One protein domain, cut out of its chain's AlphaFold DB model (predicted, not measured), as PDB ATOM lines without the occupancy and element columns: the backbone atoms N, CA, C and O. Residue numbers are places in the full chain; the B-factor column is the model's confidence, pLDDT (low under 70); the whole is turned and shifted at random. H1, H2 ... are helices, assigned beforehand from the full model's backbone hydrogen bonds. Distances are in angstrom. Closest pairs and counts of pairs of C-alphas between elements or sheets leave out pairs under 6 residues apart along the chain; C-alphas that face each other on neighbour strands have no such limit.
ATOM      1  N   ASP A 420     129.917 127.013 152.161       79.50
ATOM      2  CA  ASP A 420     129.019 125.862 152.070       79.50
ATOM      3  C   ASP A 420     128.259 125.872 150.740       79.50
ATOM      4  O   ASP A 420     128.151 124.837 150.084       79.50
ATOM      5  N   GLN A 421     127.822 127.043 150.260       78.62
ATOM      6  CA  GLN A 421     127.230 127.150 148.921       78.62
ATOM      7  C   GLN A 421     128.213 126.759 147.806       78.62
ATOM      8  O   GLN A 421     127.823 126.042 146.878       78.62
ATOM      9  N   ARG A 422     129.489 127.175 147.875       82.94
ATOM     10  CA  ARG A 422     130.520 126.725 146.918       82.94
ATOM     11  C   ARG A 422     130.759 125.216 147.017       82.94
ATOM     12  O   ARG A 422     130.869 124.569 145.975       82.94
ATOM     13  N   PHE A 423     130.784 124.647 148.223       87.94
ATOM     14  CA  PHE A 423     130.923 123.201 148.427       87.94
ATOM     15  C   PHE A 423     129.746 122.424 147.819       87.94
ATOM     16  O   PHE A 423     129.964 121.536 146.992       87.94
ATOM     17  N   ARG A 424     128.501 122.822 148.126       89.50
ATOM     18  CA  ARG A 424     127.275 122.233 147.560       89.50
ATOM     19  C   ARG A 424     127.281 122.294 146.031       89.50
ATOM     20  O   ARG A 424     127.047 121.275 145.388       89.50
ATOM     21  N   ARG A 425     127.627 123.441 145.431       88.62
ATOM     22  CA  ARG A 425     127.749 123.584 143.963       88.62
ATOM     23  C   ARG A 425     128.842 122.674 143.377       88.62
ATOM     24  O   ARG A 425     128.591 122.012 142.372       88.62
ATOM     25  N   LYS A 426     130.020 122.579 144.011       90.69
ATOM     26  CA  LYS A 426     131.129 121.713 143.557       90.69
ATOM     27  C   LYS A 426     130.787 120.219 143.655       90.69
ATOM     28  O   LYS A 426     131.202 119.455 142.789       90.69
ATOM     29  N   CYS A 427     130.007 119.811 144.658       89.19
ATOM     30  CA  CYS A 427     129.555 118.428 144.817       89.19
ATOM     31  C   CYS A 427     128.393 118.073 143.871       89.19
ATOM     32  O   CYS A 427     128.423 117.004 143.264       89.19
ATOM     33  N   ARG A 428     127.435 118.987 143.641       93.56
ATOM     34  CA  ARG A 428     126.393 118.820 142.604       93.56
ATOM     35  C   ARG A 428     127.004 118.681 141.203       93.56
ATOM     36  O   ARG A 428     126.624 117.771 140.476       93.56
ATOM     37  N   LYS A 429     128.028 119.481 140.855       87.69
ATOM     38  CA  LYS A 429     128.785 119.336 139.587       87.69
ATOM     39  C   LYS A 429     129.551 117.996 139.473       87.69
ATOM     40  O   LYS A 429     130.027 117.659 138.399       87.69
ATOM     41  N   ARG A 430     129.658 117.221 140.559       86.00
ATOM     42  CA  ARG A 430     130.228 115.860 140.602       86.00
ATOM     43  C   ARG A 430     129.155 114.765 140.768       86.00
ATOM     44  O   ARG A 430     129.469 113.683 141.252       86.00
ATOM     45  N   GLY A 431     127.890 115.052 140.448       88.56
ATOM     46  CA  GLY A 431     126.793 114.073 140.494       88.56
ATOM     47  C   GLY A 431     126.402 113.581 141.896       88.56
ATOM     48  O   GLY A 431     125.664 112.607 142.023       88.56
ATOM     49  N   MET A 432     126.881 114.215 142.974       92.62
ATOM     50  CA  MET A 432     126.570 113.759 144.332       92.62
ATOM     51  C   MET A 432     125.102 114.029 144.694       92.62
ATOM     52  O   MET A 432     124.665 115.179 144.710       92.62
ATOM     53  N   ARG A 433     124.359 112.970 145.058       91.31
ATOM     54  CA  ARG A 433     122.991 113.077 145.601       91.31
ATOM     55  C   ARG A 433     122.975 113.978 146.856       91.31
ATOM     56  O   ARG A 433     123.881 113.830 147.683       91.31
ATOM     57  N   PRO A 434     121.964 114.852 147.059       84.31
ATOM     58  CA  PRO A 434     121.961 115.863 148.126       84.31
ATOM     59  C   PRO A 434     122.302 115.342 149.527       84.31
ATOM     60  O   PRO A 434     123.197 115.886 150.164       84.31
ATOM     61  N   ALA A 435     121.707 114.230 149.972       84.62
ATOM     62  CA  ALA A 435     121.982 113.646 151.291       84.62
ATOM     63  C   ALA A 435     123.468 113.278 151.523       84.62
ATOM     64  O   ALA A 435     123.951 113.323 152.654       84.62
ATOM     65  N   LYS A 436     124.225 112.961 150.459       89.81
ATOM     66  CA  LYS A 436     125.676 112.706 150.534       89.81
ATOM     67  C   LYS A 436     126.487 114.007 150.619       89.81
ATOM     68  O   LYS A 436     127.588 113.988 151.155       89.81
ATOM     69  N   ILE A 437     125.948 115.126 150.127       91.75
ATOM     70  CA  ILE A 437     126.550 116.463 150.263       91.75
ATOM     71  C   ILE A 437     126.384 116.973 151.699       91.75
ATOM     72  O   ILE A 437     127.352 117.460 152.278       91.75
ATOM     73  N   GLU A 438     125.199 116.812 152.293       91.25
ATOM     74  CA  GLU A 438     124.941 117.244 153.676       91.25
ATOM     75  C   GLU A 438     125.760 116.420 154.684       91.25
ATOM     76  O   GLU A 438     126.537 116.995 155.443       91.25
ATOM     77  N   LYS A 439     125.768 115.078 154.575       90.81
ATOM     78  CA  LYS A 439     126.642 114.214 155.402       90.81
ATOM     79  C   LYS A 439     128.147 114.514 155.257       90.81
ATOM     80  O   LYS A 439     128.924 114.157 156.142       90.81
ATOM     81  N   LEU A 440     128.580 115.154 154.164       87.81
ATOM     82  CA  LEU A 440     129.951 115.658 154.018       87.81
ATOM     83  C   LEU A 440     130.144 117.033 154.676       87.81
ATOM     84  O   LEU A 440     131.196 117.258 155.269       87.81
ATOM     85  N   LEU A 441     129.157 117.931 154.607       87.50
ATOM     86  CA  LEU A 441     129.195 119.226 155.298       87.50
ATOM     87  C   LEU A 441     129.233 119.063 156.818       87.50
ATOM     88  O   LEU A 441     130.027 119.734 157.470       87.50
ATOM     89  N   ASP A 442     128.454 118.144 157.383       80.69
ATOM     90  CA  ASP A 442     128.447 117.944 158.835       80.69
ATOM     91  C   ASP A 442     129.752 117.290 159.326       80.69
ATOM     92  O   ASP A 442     130.300 117.707 160.347       80.69
ATOM     93  N   LYS A 443     130.368 116.406 158.520       79.00
ATOM     94  CA  LYS A 443     131.763 115.955 158.726       79.00
ATOM     95  C   LYS A 443     132.810 117.075 158.610       79.00
ATOM     96  O   LYS A 443     133.910 116.911 159.131       79.00
ATOM     97  N   PHE A 444     132.502 118.190 157.944       72.38
ATOM     98  CA  PHE A 444     133.359 119.384 157.913       72.38
ATOM     99  C   PHE A 444     133.080 120.371 159.057       72.38
ATOM    100  O   PHE A 444     133.969 121.153 159.387       72.38
ATOM    101  N   LYS A 445     131.887 120.342 159.669       72.69
ATOM    102  CA  LYS A 445     131.553 121.141 160.862       72.69
ATOM    103  C   LYS A 445     132.107 120.529 162.149       72.69
ATOM    104  O   LYS A 445     132.544 121.267 163.026       72.69
ATOM    105  N   TYR A 446     132.126 119.199 162.241       55.75
ATOM    106  CA  TYR A 446     132.590 118.463 163.419       55.75
ATOM    107  C   TYR A 446     133.838 117.624 163.086       55.75
ATOM    108  O   TYR A 446     133.719 116.439 162.762       55.75
ATOM    109  N   PRO A 447     135.050 118.220 163.120       51.94
ATOM    110  CA  PRO A 447     136.288 117.484 162.890       51.94
ATOM    111  C   PRO A 447     136.523 116.451 163.998       51.94
ATOM    112  O   PRO A 447     136.330 116.726 165.183       51.94
ATOM    113  N   ASN A 448     136.956 115.257 163.592       59.78
ATOM    114  CA  ASN A 448     137.092 114.101 164.474       59.78
ATOM    115  C   ASN A 448     138.123 114.344 165.598       59.78
ATOM    116  O   ASN A 448     139.092 115.083 165.416       59.78
ATOM    117  N   GLU A 449     137.945 113.702 166.752       57.31
ATOM    118  CA  GLU A 449     138.612 114.079 168.010       57.31
ATOM    119  C   GLU A 449     140.153 114.048 167.937       57.31
ATOM    120  O   GLU A 449     140.840 114.893 168.516       57.31
ATOM    121  N   LYS A 450     140.706 113.131 167.131       62.88
ATOM    122  CA  LYS A 450     142.147 113.030 166.842       62.88
ATOM    123  C   LYS A 450     142.736 114.337 166.283       62.88
ATOM    124  O   LYS A 450     143.887 114.643 166.577       62.88
ATOM    125  N   THR A 451     141.956 115.124 165.537       64.44
ATOM    126  CA  THR A 451     142.365 116.438 165.016       64.44
ATOM    127  C   THR A 451     142.428 117.481 166.132       64.44
ATOM    128  O   THR A 451     143.440 118.167 166.254       64.44
ATOM    129  N   ARG A 452     141.421 117.535 167.022       65.81
ATOM    130  CA  ARG A 452     141.436 118.427 168.202       65.81
ATOM    131  C   ARG A 452     142.653 118.165 169.095       65.81
ATOM    132  O   ARG A 452     143.294 119.113 169.537       65.81
ATOM    133  N   ARG A 453     143.024 116.896 169.313       66.19
ATOM    134  CA  ARG A 453     144.220 116.525 170.102       66.19
ATOM    135  C   ARG A 453     145.546 116.985 169.458       66.19
ATOM    136  O   ARG A 453     146.517 117.207 170.177       66.19
ATOM    137  N   ILE A 454     145.597 117.161 168.132       69.44
ATOM    138  CA  ILE A 454     146.764 117.714 167.413       69.44
ATOM    139  C   ILE A 454     146.786 119.248 167.507       69.44
ATOM    140  O   ILE A 454     147.827 119.824 167.823       69.44
ATOM    141  N   GLU A 455     145.642 119.907 167.301       63.97
ATOM    142  CA  GLU A 455     145.502 121.365 167.454       63.97
ATOM    143  C   GLU A 455     145.778 121.833 168.891       63.97
ATOM    144  O   GLU A 455     146.318 122.920 169.092       63.97
ATOM    145  N   GLN A 456     145.460 121.005 169.893       72.69
ATOM    146  CA  GLN A 456     145.833 121.263 171.282       72.69
ATOM    147  C   GLN A 456     147.356 121.229 171.456       72.69
ATOM    148  O   GLN A 456     147.939 122.263 171.765       72.69
ATOM    149  N   ARG A 457     148.016 120.114 171.096       70.38
ATOM    150  CA  ARG A 457     149.484 119.980 171.183       70.38
ATOM    151  C   ARG A 457     150.253 121.098 170.475       70.38
ATOM    152  O   ARG A 457     151.303 121.510 170.959       70.38
ATOM    153  N   MET A 458     149.757 121.602 169.342       67.81
ATOM    154  CA  MET A 458     150.393 122.731 168.649       67.81
ATOM    155  C   MET A 458     150.215 124.073 169.375       67.81
ATOM    156  O   MET A 458     151.106 124.917 169.292       67.81
ATOM    157  N   ARG A 459     149.121 124.274 170.123       69.69
ATOM    158  CA  ARG A 459     148.969 125.434 171.019       69.69
ATOM    159  C   ARG A 459     149.850 125.307 172.261       69.69
ATOM    160  O   ARG A 459     150.489 126.287 172.628       69.69
ATOM    161  N   ASP A 460     149.952 124.110 172.831       71.38
ATOM    162  CA  ASP A 460     150.786 123.841 174.008       71.38
ATOM    163  C   ASP A 460     152.282 124.076 173.689       71.38
ATOM    164  O   ASP A 460     152.978 124.783 174.419       71.38
ATOM    165  N   LEU A 461     152.762 123.598 172.530       66.25
ATOM    166  CA  LEU A 461     154.115 123.878 172.021       66.25
ATOM    167  C   LEU A 461     154.355 125.372 171.735       66.25
ATOM    168  O   LEU A 461     155.429 125.895 172.031       66.25
TER     169      LEU A 461
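AT A GLANCE: This is residues 420 to 461 of the 1034 residues of the protein "Hypothetical protein" of Adineta steineri (UniProt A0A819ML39). A small, loosely formed helical hairpin, in which H1 and H2 run opposite ways, has a free arm that sticks out from it, residues 445 to 461, of which 449 to 461 belong to H3, the longest helix. The hairpin makes one end of an extended shape and the arm makes much of its length, with nothing folded back over H3. The printed part has 42 residues with three named helices, in the order H1, H2, H3, and no named strand; the class is all helix. The whole is extended, with a radius of gyration of the C-alphas of 14.3 A and spans of 42 by 16 by 13 A.

HOW THE PARTS SIT: H3, residues 449 to 461, touches no helix. H2, residues 434 to 445, is apart from H3, though a tight link of 3 residues joins them. H1, residues 420 to 428, is also apart from H3. H1 and H2 touch, and the closest C-alphas are those of Arg 424 and Ile 437, 6.4 A apart. Their lines stand at a steep tilt of 40 degrees, opposite ways, and they form a helical hairpin with a tight link of 5 residues. Every O i to N i+4 pair is within hydrogen-bond range in H1 and H3; in H2 it is 7 of 8.

IN THESE COORDINATES: H3 measures 18.8 A from first to last C-alpha, from C-alpha 449 at (138.612, 114.079, 168.010) to C-alpha 461 at (154.115, 123.878, 172.021). H2 measures 16.8 A. H1 measures 12.1 A and begins with C-alpha 420 at (129.019, 125.862, 152.070).

THE WHOLE: The C-alphas of Gly 431 and Leu 461 are the two farthest apart, at 42.9 A. The printed part has no cut, and both links are tight. The mean pLDDT of the printed part is 78.0; residues 446 to 455, 458 to 459 and 461 are under 70.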